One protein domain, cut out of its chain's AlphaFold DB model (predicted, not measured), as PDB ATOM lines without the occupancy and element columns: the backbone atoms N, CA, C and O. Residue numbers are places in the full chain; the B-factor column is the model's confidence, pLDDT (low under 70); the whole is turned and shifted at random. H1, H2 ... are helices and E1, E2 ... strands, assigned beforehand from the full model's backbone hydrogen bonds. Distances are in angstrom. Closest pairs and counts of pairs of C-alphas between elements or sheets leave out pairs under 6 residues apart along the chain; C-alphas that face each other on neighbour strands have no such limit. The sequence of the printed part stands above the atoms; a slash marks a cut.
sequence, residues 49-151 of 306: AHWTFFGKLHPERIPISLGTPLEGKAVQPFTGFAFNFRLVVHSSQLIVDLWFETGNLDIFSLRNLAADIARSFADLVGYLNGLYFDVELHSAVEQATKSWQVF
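AT A GLANCE: This is residues 49 to 151 of the 306 residues of an uncharacterized protein of Bradyrhizobium sp. WSM1253 (UniProt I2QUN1). A twisted sheet of six antiparallel strands curls round one long helix, H1, which packs on one face of it, so that the model has a layer of strands and a layer with a single helix. The short strand E2 lies off the sheet's order, close to the end of E4, and the hairpin of E6 and E7 makes one edge of the sheet. The printed part has 103 residues, with the named elements E1 E2 E3 E4 E5 H1 E6 E7 along it; the sheet's order is E3 - E4 - E5 - E1 - E6 - E7. The class is mixed, helices and strands. The whole is compact, with a radius of gyration of the C-alphas of 13.5 A, and rounded, spanning 39 by 27 by 22 A.

HOW THE PARTS SIT: E1, residues 49 to 58, is an inner strand, antiparallel to E5, residues 93 to 101, with N 53 and O 96 2.8 A apart, and to E6, residues 134 to 142, with N 54 and O 139 2.8 A apart. E2, residues 64 to 66, pairs with no named strand; its closest C-alpha to E4, residues 82 to 90, is that of Ser 65, 4.2 A from that of His 90. The edge strand E3, residues 70 to 75, forms a hairpin with E4, with N 72 and O 85 3.1 A apart. E4 and E5 form another, with N 86 and O 97 2.9 A apart. E3, E4 and E5 are a meander, each strand the antiparallel neighbour of the one before. H1, residues 107 to 129, is on the sheet; its closest C-alphas to E5 are those of Ala 114 and Val 96, 6.1 A apart, and to E6 those of Arg 119 and Val 135, 6.0 A apart. Every O i to N i+4 pair in H1 is within hydrogen-bond range. E5, H1 and E6 are a split strand-helix-strand unit, two strands that run the same way with E1 between them, and its crossover is right-handed. E6 bends by 51 degrees at residue 138 and forms a hairpin with the edge strand E7, residues 148 to 150, with N 140 and O 149 2.9 A apart. E3 and E6 are apart.

IN THESE COORDINATES: E1 begins at C-alpha 49, at (54.457, 108.771, 99.688), and is 29.0 A long. E4 is 26.3 A, E5 27.2 A and E6 24.4 A long; E3 is 15.9 A, E2 7.0 A and E7 6.8 A. H1 is 32.7 A long, from C-alpha 107 at (43.482, 107.896, 95.729). E7 ends at C-alpha 150, at (39.132, 98.312, 96.997).

THE WHOLE: The two C-alphas farthest apart are those of Gly 130 and Thr 145, 41.5 A. The printed part has no cut and no long link. The mean pLDDT of the printed part is 93.9, and no printed residue is under 70.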
ATOM      1  N   ALA A  49      55.638 109.625  99.669       93.25
ATOM      2  CA  ALA A  49      54.457 108.771  99.688       93.25
ATOM      3  C   ALA A  49      54.653 107.595  98.719       93.25
ATOM      4  O   ALA A  49      55.274 107.744  97.662       93.25
ATOM      5  N   HIS A  50      54.126 106.425  99.087       95.06
ATOM      6  CA  HIS A  50      54.261 105.192  98.315       95.06
ATOM      7  C   HIS A  50      52.939 104.425  98.297       95.06
ATOM      8  O   HIS A  50      52.434 104.010  99.343       95.06
ATOM      9  N   TRP A  51      52.413 104.217  97.094       97.31
ATOM     10  CA  TRP A  51      51.197 103.454  96.845       97.31
ATOM     11  C   TRP A  51      51.470 102.288  95.903       97.31
ATOM     12  O   TRP A  51      52.129 102.467  94.883       97.31
ATOM     13  N   THR A  52      50.907 101.125  96.217       98.31
ATOM     14  CA  THR A  52      50.929  99.945  95.343       98.31
ATOM     15  C   THR A  52      49.517  99.634  94.878       98.31
ATOM     16  O   THR A  52      48.632  99.399  95.699       98.31
ATOM     17  N   PHE A  53      49.309  99.596  93.569       98.62
ATOM     18  CA  PHE A  53      48.049  99.261  92.914       98.62
ATOM     19  C   PHE A  53      48.100  97.843  92.360       98.62
ATOM     20  O   PHE A  53      49.129  97.400  91.851       98.62
ATOM     21  N   PHE A  54      46.967  97.152  92.418       98.62
ATOM     22  CA  PHE A  54      46.802  95.782  91.945       98.62
ATOM     23  C   PHE A  54      45.693  95.722  90.903       98.62
ATOM     24  O   PHE A  54      44.650  96.372  91.049       98.62
ATOM     25  N   GLY A  55      45.913  94.932  89.858       98.06
ATOM     26  CA  GLY A  55      44.981  94.852  88.750       98.06
ATOM     27  C   GLY A  55      45.268  93.734  87.767       98.06
ATOM     28  O   GLY A  55      46.040  92.817  88.047       98.06
ATOM     29  N   LYS A  56      44.638  93.821  86.594       97.88
ATOM     30  CA  LYS A  56      44.686  92.806  85.542       97.88
ATOM     31  C   LYS A  56      44.623  93.402  84.139       97.88
ATOM     32  O   LYS A  56      44.085  94.489  83.931       97.88
ATOM     33  N   LEU A  57      45.138  92.637  83.178       97.25
ATOM     34  CA  LEU A  57      44.953  92.850  81.747       97.25
ATOM     35  C   LEU A  57      43.868  91.923  81.213       97.25
ATOM     36  O   LEU A  57      43.970  90.698  81.308       97.25
ATOM     37  N   HIS A  58      42.867  92.510  80.573       96.44
ATOM     38  CA  HIS A  58      41.826  91.779  79.866       96.44
ATOM     39  C   HIS A  58      42.100  91.767  78.368       96.44
ATOM     40  O   HIS A  58      42.556  92.770  77.843       96.44
ATOM     41  N   PRO A  59      41.770  90.690  77.642       96.12
ATOM     42  CA  PRO A  59      41.258  89.433  78.169       96.12
ATOM     43  C   PRO A  59      42.376  88.560  78.769       96.12
ATOM     44  O   PRO A  59      43.404  88.345  78.131       96.12
ATOM     45  N   GLU A  60      42.123  87.935  79.925       93.75
ATOM     46  CA  GLU A  60      43.108  87.078  80.624       93.75
ATOM     47  C   GLU A  60      43.473  85.786  79.856       93.75
ATOM     48  O   GLU A  60      44.440  85.105  80.183       93.75
ATOM     49  N   ARG A  61      42.737  85.445  78.785       92.50
ATOM     50  CA  ARG A  61      42.979  84.235  77.970       92.50
ATOM     51  C   ARG A  61      44.321  84.234  77.219       92.50
ATOM     52  O   ARG A  61      44.688  83.210  76.648       92.50
ATOM     53  N   ILE A  62      45.009  85.374  77.157       91.94
ATOM     54  CA  ILE A  62      46.364  85.497  76.611       91.94
ATOM     55  C   ILE A  62      47.260  85.964  77.760       91.94
ATOM     56  O   ILE A  62      47.170  87.134  78.133       91.94
ATOM     57  N   PRO A  63      48.103  85.088  78.338       93.69
ATOM     58  CA  PRO A  63      48.983  85.487  79.424       93.69
ATOM     59  C   PRO A  63      50.073  86.417  78.885       93.69
ATOM     60  O   PRO A  63      50.844  86.044  77.992       93.69
ATOM     61  N   ILE A  64      50.130  87.625  79.442       95.06
ATOM     62  CA  ILE A  64      51.198  88.593  79.194       95.06
ATOM     63  C   ILE A  64      52.101  88.651  80.416       95.06
ATOM     64  O   ILE A  64      51.617  88.760  81.543       95.06
ATOM     65  N   SER A  65      53.410  88.629  80.182       95.25
ATOM     66  CA  SER A  65      54.409  88.827  81.228       95.25
ATOM     67  C   SER A  65      55.511  89.767  80.752       95.25
ATOM     68  O   SER A  65      56.002  89.659  79.625       95.25
ATOM     69  N   LEU A  66      55.929  90.661  81.641       92.69
ATOM     70  CA  LEU A  66      57.168  91.414  81.510       92.69
ATOM     71  C   LEU A  66      58.314  90.583  82.090       92.69
ATOM     72  O   LEU A  66      58.233  90.127  83.229       92.69
ATOM     73  N   GLY A  67      59.386  90.394  81.315       90.00
ATOM     74  CA  GLY A  67      60.580  89.689  81.783       90.00
ATOM     75  C   GLY A  67      61.320  90.438  82.894       90.00
ATOM     76  O   GLY A  67      61.915  89.802  83.752       90.00
ATOM     77  N   THR A  68      61.233  91.769  82.922       91.62
ATOM     78  CA  THR A  68      61.803  92.637  83.966       91.62
ATOM     79  C   THR A  68      60.789  93.739  84.293       91.62
ATOM     80  O   THR A  68      60.119  94.204  83.365       91.62
ATOM     81  N   PRO A  69      60.648  94.176  85.562       95.62
ATOM     82  CA  PRO A  69      59.803  95.318  85.900       95.62
ATOM     83  C   PRO A  69      60.160  96.558  85.071       95.62
ATOM     84  O   PRO A  69      61.338  96.870  84.890       95.62
ATOM     85  N   LEU A  70      59.143  97.264  84.579       96.00
ATOM     86  CA  LEU A  70      59.321  98.553  83.921       96.00
ATOM     87  C   LEU A  70      59.372  99.640  84.993       96.00
ATOM     88  O   LEU A  70      58.398  99.835  85.711       96.00
ATOM     89  N   GLU A  71      60.483 100.359  85.087       96.44
ATOM     90  CA  GLU A  71      60.703 101.403  86.090       96.44
ATOM     91  C   GLU A  71      61.032 102.728  85.404       96.44
ATOM     92  O   GLU A  71      61.702 102.757  84.368       96.44
ATOM     93  N   GLY A  72      60.565 103.841  85.967       95.06
ATOM     94  CA  GLY A  72      60.791 105.143  85.354       95.06
ATOM     95  C   GLY A  72      60.356 106.327  86.202       95.06
ATOM     96  O   GLY A  72      59.842 106.187  87.311       95.06
ATOM     97  N   LYS A  73      60.582 107.516  85.643       95.31
ATOM     98  CA  LYS A  73      60.072 108.790  86.156       95.31
ATOM     99  C   LYS A  73      59.103 109.363  85.141       95.31
ATOM    100  O   LYS A  73      59.373 109.296  83.942       95.31
ATOM    101  N   ALA A  74      58.014 109.939  85.613       93.38
ATOM    102  CA  ALA A  74      57.014 110.559  84.768       93.38
ATOM    103  C   ALA A  74      56.499 111.848  85.409       93.38
ATOM    104  O   ALA A  74      56.650 112.084  86.607       93.38
ATOM    105  N   VAL A  75      55.908 112.689  84.568       91.19
ATOM    106  CA  VAL A  75      55.218 113.911  84.973       91.19
ATOM    107  C   VAL A  75      53.847 113.873  84.325       91.19
ATOM    108  O   VAL A  75      53.752 113.702  83.109       91.19
ATOM    109  N   GLN A  76      52.787 114.013  85.117       86.38
ATOM    110  CA  GLN A  76      51.438 114.116  84.581       86.38
ATOM    111  C   GLN A  76      51.316 115.445  83.814       86.38
ATOM    112  O   GLN A  76      51.459 116.504  84.428       86.38
ATOM    113  N   PRO A  77      51.026 115.435  82.498       81.12
ATOM    114  CA  PRO A  77      51.074 116.655  81.687       81.12
ATOM    115  C   PRO A  77      50.107 117.754  82.143       81.12
ATOM    116  O   PRO A  77      50.385 118.929  81.940       81.12
ATOM    117  N   PHE A  78      48.972 117.372  82.735       77.19
ATOM    118  CA  PHE A  78      47.912 118.306  83.122       77.19
ATOM    119  C   PHE A  78      48.188 119.025  84.448       77.19
ATOM    120  O   PHE A  78      47.965 120.224  84.557       77.19
ATOM    121  N   THR A  79      48.685 118.303  85.450       81.56
ATOM    122  CA  THR A  79      48.914 118.837  86.803       81.56
ATOM    123  C   THR A  79      50.374 119.221  87.043       81.56
ATOM    124  O   THR A  79      50.681 119.864  88.041       81.56
ATOM    125  N   GLY A  80      51.293 118.791  86.171       87.31
ATOM    126  CA  GLY A  80      52.732 118.866  86.423       87.31
ATOM    127  C   GLY A  80      53.204 117.918  87.531       87.31
ATOM    128  O   GLY A  80      54.354 118.005  87.957       87.31
ATOM    129  N   PHE A  81      52.342 117.013  88.006       89.56
ATOM    130  CA  PHE A  81      52.646 116.110  89.107       89.56
ATOM    131  C   PHE A  81      53.739 115.113  88.716       89.56
ATOM    132  O   PHE A  81      53.542 114.276  87.831       89.56
ATOM    133  N   ALA A  82      54.893 115.212  89.373       92.69
ATOM    134  CA  ALA A  82      56.049 114.359  89.134       92.69
ATOM    135  C   ALA A  82      56.047 113.144  90.068       92.69
ATOM    136  O   ALA A  82      55.855 113.272  91.276       92.69
ATOM    137  N   PHE A  83      56.318 111.965  89.516       94.62
ATOM    138  CA  PHE A  83      56.357 110.716  90.268       94.62
ATOM    139  C   PHE A  83      57.346 109.721  89.651       94.62
ATOM    140  O   PHE A  83      57.674 109.775  88.464       94.62
ATOM    141  N   ASN A  84      57.823 108.787  90.469       95.88
ATOM    142  CA  ASN A  84      58.487 107.578  90.002       95.88
ATOM    143  C   ASN A  84      57.471 106.439  89.982       95.88
ATOM    144  O   ASN A  84      56.547 106.417  90.796       95.88
ATOM    145  N   PHE A  85      57.663 105.479  89.089       97.19
ATOM    146  CA  PHE A  85      56.786 104.325  88.995       97.19
ATOM    147  C   PHE A  85      57.552 103.035  88.745       97.19
ATOM    148  O   PHE A  85      58.677 103.042  88.234       97.19
ATOM    149  N   ARG A  86      56.892 101.925  89.068       97.75
ATOM    150  CA  ARG A  86      57.316 100.569  88.736       97.75
ATOM    151  C   ARG A  86      56.101  99.749  88.344       97.75
ATOM    152  O   ARG A  86      55.153  99.646  89.109       97.75
ATOM    153  N   LEU A  87      56.139  99.155  87.161       98.38
ATOM    154  CA  LEU A  87      55.105  98.283  86.624       98.38
ATOM    155  C   LEU A  87      55.645  96.854  86.544       98.38
ATOM    156  O   LEU A  87      56.630  96.576  85.855       98.38
ATOM    157  N   VAL A  88      54.959  95.936  87.213       98.31
ATOM    158  CA  VAL A  88      55.171  94.493  87.104       98.31
ATOM    159  C   VAL A  88      53.955  93.886  86.423       98.31
ATOM    160  O   VAL A  88      52.821  94.130  86.829       98.31
ATOM    161  N   VAL A  89      54.200  93.068  85.400       97.88
ATOM    162  CA  VAL A  89      53.154  92.307  84.714       97.88
ATOM    163  C   VAL A  89      53.548  90.843  84.689       97.88
ATOM    164  O   VAL A  89      54.614  90.502  84.177       97.88
ATOM    165  N   HIS A  90      52.696  89.972  85.220       97.25
ATOM    166  CA  HIS A  90      52.927  88.534  85.193       97.25
ATOM    167  C   HIS A  90      51.621  87.775  84.994       97.25
ATOM    168  O   HIS A  90      50.704  87.898  85.800       97.25
ATOM    169  N   SER A  91      51.545  86.961  83.939       96.62
ATOM    170  CA  SER A  91      50.344  86.190  83.591       96.62
ATOM    171  C   SER A  91      49.074  87.056  83.592       96.62
ATOM    172  O   SER A  91      48.049  86.693  84.168       96.62
ATOM    173  N   SER A  92      49.178  88.239  82.983       97.12
ATOM    174  CA  SER A  92      48.121  89.256  82.903       97.12
ATOM    175  C   SER A  92      47.658  89.828  84.249       97.12
ATOM    176  O   SER A  92      46.684  90.570  84.280       97.12
ATOM    177  N   GLN A  93      48.367  89.555  85.346       98.06
ATOM    178  CA  GLN A  93      48.221  90.272  86.613       98.06
ATOM    179  C   GLN A  93      49.155  91.486  86.624       98.06
ATOM    180  O   GLN A  93      50.282  91.408  86.129       98.06
ATOM    181  N   LEU A  94      48.685  92.592  87.193       97.81
ATOM    182  CA  LEU A  94      49.367  93.881  87.243       97.81
ATOM    183  C   LEU A  94      49.676  94.271  88.686       97.81
ATOM    184  O   LEU A  94      48.811  94.183  89.558       97.81
ATOM    185  N   ILE A  95      50.885  94.781  88.904       98.56
ATOM    186  CA  ILE A  95      51.251  95.543  90.097       98.56
ATOM    187  C   ILE A  95      51.877  96.851  89.624       98.56
ATOM    188  O   ILE A  95      52.804  96.827  88.812       98.56
ATOM    189  N   VAL A  96      51.371  97.978  90.113       98.50
ATOM    190  CA  VAL A  96      51.915  99.306  89.814       98.50
ATOM    191  C   VAL A  96      52.274  99.995  91.117       98.50
ATOM    192  O   VAL A  96      51.389 100.325  91.898       98.50
ATOM    193  N   ASP A  97      53.556 100.228  91.349       98.06
ATOM    194  CA  ASP A  97      54.025 101.045  92.463       98.06
ATOM    195  C   ASP A  97      54.217 102.492  91.990       98.06
ATOM    196  O   ASP A  97      54.766 102.728  90.909       98.06
ATOM    197  N   LEU A  98      53.788 103.455  92.807       97.00
ATOM    198  CA  LEU A  98      53.988 104.890  92.607       97.00
ATOM    199  C   LEU A  98      54.711 105.494  93.815       97.00
ATOM    200  O   LEU A  98      54.282 105.291  94.952       97.00
ATOM    201  N   TRP A  99      55.749 106.297  93.562       95.19
ATOM    202  CA  TRP A  99      56.460 107.085  94.575       95.19
ATOM    203  C   TRP A  99      56.481 108.558  94.204       95.19
ATOM    204  O   TRP A  99      56.898 108.916  93.103       95.19
ATOM    205  N   PHE A 100      56.120 109.425  95.140       93.88
ATOM    206  CA  PHE A 100      56.072 110.867  94.910       93.88
ATOM    207  C   PHE A 100      56.299 111.638  96.210       93.88
ATOM    208  O   PHE A 100      56.169 111.089  97.304       93.88
ATOM    209  N   GLU A 101      56.680 112.908  96.096       89.75
ATOM    210  CA  GLU A 101      56.708 113.810  97.249       89.75
ATOM    211  C   GLU A 101      55.278 114.037  97.734       89.75
ATOM    212  O   GLU A 101      54.372 114.183  96.913       89.75
ATOM    213  N   THR A 102      55.065 114.023  99.051       77.44
ATOM    214  CA  THR A 102      53.731 114.167  99.655       77.44
ATOM    215  C   THR A 102      52.953 115.312  99.002       77.44
ATOM    216  O   THR A 102      53.427 116.446  98.965       77.44
ATOM    217  N   GLY A 103      51.764 115.011  98.484       71.56
ATOM    218  CA  GLY A 103      50.933 115.955  97.744       71.56
ATOM    219  C   GLY A 103      49.452 115.602  97.845       71.56
ATOM    220  O   GLY A 103      49.096 114.489  98.226       71.56
ATOM    221  N   ASN A 104      48.593 116.557  97.490       70.69
ATOM    222  CA  ASN A 104      47.138 116.472  97.651       70.69
ATOM    223  C   ASN A 104      46.443 115.758  96.477       70.69
ATOM    224  O   ASN A 104      45.447 116.258  95.962       70.69
ATOM    225  N   LEU A 105      46.968 114.619  96.013       82.94
ATOM    226  CA  LEU A 105      46.209 113.785  95.078       82.94
ATOM    227  C   LEU A 105      45.395 112.762  95.852       82.94
ATOM    228  O   LEU A 105      45.927 111.998  96.657       82.94
ATOM    229  N   ASP A 106      44.097 112.738  95.575       89.00
ATOM    230  CA  ASP A 106      43.223 111.700  96.082       89.00
ATOM    231  C   ASP A 106      43.575 110.337  95.453       89.00
ATOM    232  O   ASP A 106      44.180 110.225  94.378       89.00
ATOM    233  N   ILE A 107      43.172 109.268  96.131       92.75
ATOM    234  CA  ILE A 107      43.482 107.896  95.729       92.75
ATOM    235  C   ILE A 107      42.900 107.504  94.360       92.75
ATOM    236  O   ILE A 107      43.489 106.672  93.667       92.75
ATOM    237  N   PHE A 108      41.779 108.093  93.932       91.06
ATOM    238  CA  PHE A 108      41.186 107.809  92.625       91.06
ATOM    239  C   PHE A 108      41.981 108.482  91.507       91.06
ATOM    240  O   PHE A 108      42.222 107.852  90.474       91.06
ATOM    241  N   SER A 109      42.482 109.696  91.737       89.50
ATOM    242  CA  SER A 109      43.449 110.343  90.844       89.50
ATOM    243  C   SER A 109      44.738 109.520  90.711       89.50
ATOM    244  O   SER A 109      45.206 109.289  89.593       89.50
ATOM    245  N   LEU A 110      45.271 108.984  91.817       93.06
ATOM    246  CA  LEU A 110      46.437 108.087  91.785       93.06
ATOM    247  C   LEU A 110      46.148 106.766  91.054       93.06
ATOM    248  O   LEU A 110      46.981 106.294  90.281       93.06
ATOM    249  N   ARG A 111      44.955 106.183  91.239       94.19
ATOM    250  CA  ARG A 111      44.512 104.998  90.487       94.19
ATOM    251  C   ARG A 111      44.486 105.279  88.987       94.19
ATOM    252  O   ARG A 111      44.935 104.442  88.211       94.19
ATOM    253  N   ASN A 112      43.969 106.435  88.574       91.12
ATOM    254  CA  ASN A 112      43.915 106.806  87.159       91.12
ATOM    255  C   ASN A 112      45.340 106.909  86.578       91.12
ATOM    256  O   ASN A 112      45.611 106.289  85.553       91.12
ATOM    257  N   LEU A 113      46.275 107.543  87.299       92.25
ATOM    258  CA  LEU A 113      47.697 107.585  86.925       92.25
ATOM    259  C   LEU A 113      48.321 106.189  86.784       92.25
ATOM    260  O   LEU A 113      48.978 105.897  85.784       92.25
ATOM    261  N   ALA A 114      48.107 105.308  87.766       95.81
ATOM    262  CA  ALA A 114      48.601 103.935  87.714       95.81
ATOM    263  C   ALA A 114      48.024 103.161  86.513       95.81
ATOM    264  O   ALA A 114      48.743 102.404  85.853       95.81
ATOM    265  N   ALA A 115      46.741 103.373  86.200       94.62
ATOM    266  CA  ALA A 115      46.079 102.742  85.065       94.62
ATOM    267  C   ALA A 115      46.674 103.217  83.733       94.62
ATOM    268  O   ALA A 115      46.868 102.398  82.840       94.62
ATOM    269  N   ASP A 116      47.016 104.499  83.601       92.56
ATOM    270  CA  ASP A 116      47.591 105.061  82.373       92.56
ATOM    271  C   ASP A 116      48.989 104.503  82.067       92.56
ATOM    272  O   ASP A 116      49.319 104.229  80.909       92.56
ATOM    273  N   ILE A 117      49.794 104.256  83.104       95.44
ATOM    274  CA  ILE A 117      51.102 103.593  82.977       95.44
ATOM    275  C   ILE A 117      50.920 102.169  82.452       95.44
ATOM    276  O   ILE A 117      51.545 101.775  81.463       95.44
ATOM    277  N   ALA A 118      50.038 101.395  83.089       96.88
ATOM    278  CA  ALA A 118      49.740 100.031  82.665       96.88
ATOM    279  C   ALA A 118      49.114  99.987  81.259       96.88
ATOM    280  O   ALA A 118      49.432  99.089  80.478       96.88
ATOM    281  N   ARG A 119      48.279 100.973  80.907       95.75
ATOM    282  CA  ARG A 119      47.630 101.070  79.594       95.75
ATOM    283  C   ARG A 119      48.629 101.404  78.502       95.75
ATOM    284  O   ARG A 119      48.614 100.741  77.478       95.75
ATOM    285  N   SER A 120      49.576 102.305  78.752       94.69
ATOM    286  CA  SER A 120      50.659 102.598  77.802       94.69
ATOM    287  C   SER A 120      51.460 101.340  77.439       94.69
ATOM    288  O   SER A 120      51.800 101.120  76.276       94.69
ATOM    289  N   PHE A 121      51.725 100.474  78.425       96.19
ATOM    290  CA  PHE A 121      52.319  99.160  78.181       96.19
ATOM    291  C   PHE A 121      51.386  98.245  77.370       96.19
ATOM    292  O   PHE A 121      51.811  97.664  76.368       96.19
ATOM    293  N   ALA A 122      50.124  98.121  77.786       96.50
ATOM    294  CA  ALA A 122      49.136  97.268  77.132       96.50
ATOM    295  C   ALA A 122      48.892  97.670  75.666       96.50
ATOM    296  O   ALA A 122      48.832  96.798  74.801       96.50
ATOM    297  N   ASP A 123      48.836  98.971  75.378       95.94
ATOM    298  CA  ASP A 123      48.665  99.546  74.044       95.94
ATOM    299  C   ASP A 123      49.863  99.237  73.147       95.94
ATOM    300  O   ASP A 123      49.681  98.834  72.000       95.94
ATOM    301  N   LEU A 124      51.093  99.342  73.664       96.50
ATOM    302  CA  LEU A 124      52.291  98.964  72.913       96.50
ATOM    303  C   LEU A 124      52.291  97.465  72.582       96.50
ATOM    304  O   LEU A 124      52.548  97.080  71.439       96.50
ATOM    305  N   VAL A 125      51.979  96.606  73.558       96.00
ATOM    306  CA  VAL A 125      51.867  95.157  73.330       96.00
ATOM    307  C   VAL A 125      50.755  94.853  72.326       96.00
ATOM    308  O   VAL A 125      50.956  94.044  71.417       96.00
ATOM    309  N   GLY A 126      49.605  95.510  72.462       95.75
ATOM    310  CA  GLY A 126      48.467  95.387  71.562       95.75
ATOM    311  C   GLY A 126      48.825  95.780  70.133       95.75
ATOM    312  O   GLY A 126      48.638  94.981  69.216       95.75
ATOM    313  N   TYR A 127      49.441  96.948  69.952       97.12
ATOM    314  CA  TYR A 127      49.927  97.447  68.666       97.12
ATOM    315  C   TYR A 127      50.893  96.464  67.994       97.12
ATOM    316  O   TYR A 127      50.691  96.093  66.839       97.12
ATOM    317  N   LEU A 128      51.901  95.977  68.727       96.25
ATOM    318  CA  LEU A 128      52.913  95.063  68.186       96.25
ATOM    319  C   LEU A 128      52.343  93.702  67.759       96.25
ATOM    320  O   LEU A 128      52.931  93.035  66.908       96.25
ATOM    321  N   ASN A 129      51.222  93.276  68.344       94.69
ATOM    322  CA  ASN A 129      50.653  91.945  68.117       94.69
ATOM    323  C   ASN A 129      49.302  91.963  67.382       94.69
ATOM    324  O   ASN A 129      48.753  90.896  67.109       94.69
ATOM    325  N   GLY A 130      48.748  93.141  67.076       95.44
ATOM    326  CA  GLY A 130      47.383  93.272  66.561       95.44
ATOM    327  C   GLY A 130      46.329  92.757  67.549       95.44
ATOM    328  O   GLY A 130      45.354  92.122  67.147       95.44
ATOM    329  N   LEU A 131      46.553  92.970  68.847       95.31
ATOM    330  CA  LEU A 131      45.680  92.534  69.936       95.31
ATOM    331  C   LEU A 131      45.070  93.743  70.649       95.31
ATOM    332  O   LEU A 131      45.624  94.837  70.629       95.31
ATOM    333  N   TYR A 132      43.931  93.524  71.300       94.38
ATOM    334  CA  TYR A 132      43.294  94.513  72.163       94.38
ATOM    335  C   TYR A 132      43.403  94.055  73.611       94.38
ATOM    336  O   TYR A 132      43.008  92.925  73.925       94.38
ATOM    337  N   PHE A 133      43.908  94.948  74.459       95.81
ATOM    338  CA  PHE A 133      43.964  94.752  75.895       95.81
ATOM    339  C   PHE A 133      43.267  95.902  76.622       95.81
ATOM    340  O   PHE A 133      43.345  97.047  76.193       95.81
ATOM    341  N   ASP A 134      42.585  95.578  77.714       95.25
ATOM    342  CA  ASP A 134      41.981  96.537  78.637       95.25
ATOM    343  C   ASP A 134      42.667  96.408  80.002       95.25
ATOM    344  O   ASP A 134      43.135  95.325  80.364       95.25
ATOM    345  N   VAL A 135      42.743  97.504  80.750       95.94
ATOM    346  CA  VAL A 135      43.413  97.567  82.056       95.94
ATOM    347  C   VAL A 135      42.369  97.787  83.132       95.94
ATOM    348  O   VAL A 135      41.619  98.759  83.084       95.94
ATOM    349  N   GLU A 136      42.374  96.931  84.146       95.81
ATOM    350  CA  GLU A 136      41.525  97.074  85.324       95.81
ATOM    351  C   GLU A 136      42.390  97.093  86.583       95.81
ATOM    352  O   GLU A 136      43.111  96.135  86.846       95.81
ATOM    353  N   LEU A 137      42.309  98.163  87.377       96.81
ATOM    354  CA  LEU A 137      42.898  98.224  88.718       96.81
ATOM    355  C   LEU A 137      41.783  98.097  89.757       96.81
ATOM    356  O   LEU A 137      40.890  98.940  89.802       96.81
ATOM    357  N   HIS A 138      41.847  97.070  90.602       97.00
ATOM    358  CA  HIS A 138      40.768  96.727  91.537       97.00
ATOM    359  C   HIS A 138      41.101  97.029  93.002       97.00
ATOM    360  O   HIS A 138      40.211  97.029  93.849       97.00
ATOM    361  N   SER A 139      42.365  97.290  93.342       98.06
ATOM    362  CA  SER A 139      42.731  97.672  94.710       98.06
ATOM    363  C   SER A 139      44.046  98.433  94.792       98.06
ATOM    364  O   SER A 139      44.853  98.392  93.865       98.06
ATOM    365  N   ALA A 140      44.272  99.096  95.923       98.31
ATOM    366  CA  ALA A 140      45.514  99.779  96.244       98.31
ATOM    367  C   ALA A 140      45.860  99.670  97.735       98.31
ATOM    368  O   ALA A 140      44.974  99.499  98.572       98.31
ATOM    369  N   VAL A 141      47.146  99.804  98.053       98.06
ATOM    370  CA  VAL A 141      47.672  99.860  99.420       98.06
ATOM    371  C   VAL A 141      48.596 101.047  99.580       98.06
ATOM    372  O   VAL A 141      49.549 101.197  98.813       98.06
ATOM    373  N   GLU A 142      48.365 101.835 100.623       96.12
ATOM    374  CA  GLU A 142      49.329 102.825 101.083       96.12
ATOM    375  C   GLU A 142      50.411 102.131 101.904       96.12
ATOM    376  O   GLU A 142      50.145 101.508 102.933       96.12
ATOM    377  N   GLN A 143      51.663 102.224 101.473       94.69
ATOM    378  CA  GLN A 143      52.721 101.409 102.063       94.69
ATOM    379  C   GLN A 143      53.156 101.888 103.448       94.69
ATOM    380  O   GLN A 143      53.623 101.067 104.238       94.69
ATOM    381  N   ALA A 144      52.966 103.168 103.768       91.56
ATOM    382  CA  ALA A 144      53.286 103.713 105.084       91.56
ATOM    383  C   ALA A 144      52.270 103.275 106.152       91.56
ATOM    384  O   ALA A 144      52.655 102.802 107.219       91.56
ATOM    385  N   THR A 145      50.974 103.392 105.853       93.62
ATOM    386  CA  THR A 145      49.885 103.127 106.810       93.62
ATOM    387  C   THR A 145      49.351 101.697 106.732       93.62
ATOM    388  O   THR A 145      48.637 101.257 107.629       93.62
ATOM    389  N   LYS A 146      49.679 100.970 105.655       95.50
ATOM    390  CA  LYS A 146      49.074  99.682 105.271       95.50
ATOM    391  C   LYS A 146      47.557  99.762 105.076       95.50
ATOM    392  O   LYS A 146      46.881  98.734 105.105       95.50
ATOM    393  N   SER A 147      47.028 100.965 104.845       95.06
ATOM    394  CA  SER A 147      45.625 101.173 104.503       95.06
ATOM    395  C   SER A 147      45.317 100.556 103.140       95.06
ATOM    396  O   SER A 147      46.076 100.744 102.187       95.06
ATOM    397  N   TRP A 148      44.214  99.811 103.055       97.06
ATOM    398  CA  TRP A 148      43.779  99.112 101.849       97.06
ATOM    399  C   TRP A 148      42.531  99.776 101.273       97.06
ATOM    400  O   TRP A 148      41.544  99.968 101.981       97.06
ATOM    401  N   GLN A 149      42.537 100.041  99.970       96.69
ATOM    402  CA  GLN A 149      41.366 100.484  99.220       96.69
ATOM    403  C   GLN A 149      40.992  99.436  98.175       96.69
ATOM    404  O   GLN A 149      41.837  98.984  97.405       96.69
ATOM    405  N   VAL A 150      39.709  99.087  98.106       96.62
ATOM    406  CA  VAL A 150      39.132  98.312  96.997       96.62
ATOM    407  C   VAL A 150      38.351  99.262  96.095       96.62
ATOM    408  O   VAL A 150      37.627 100.131  96.585       96.62
ATOM    409  N   PHE A 151      38.509  99.110  94.785       93.56
ATOM    410  CA  PHE A 151      37.776  99.877  93.786       93.56
ATOM    411  C   PHE A 151      36.640  99.025  93.223       93.56
ATOM    412  O   PHE A 151      36.866  97.908  92.758       93.56
TER     413      PHE A 151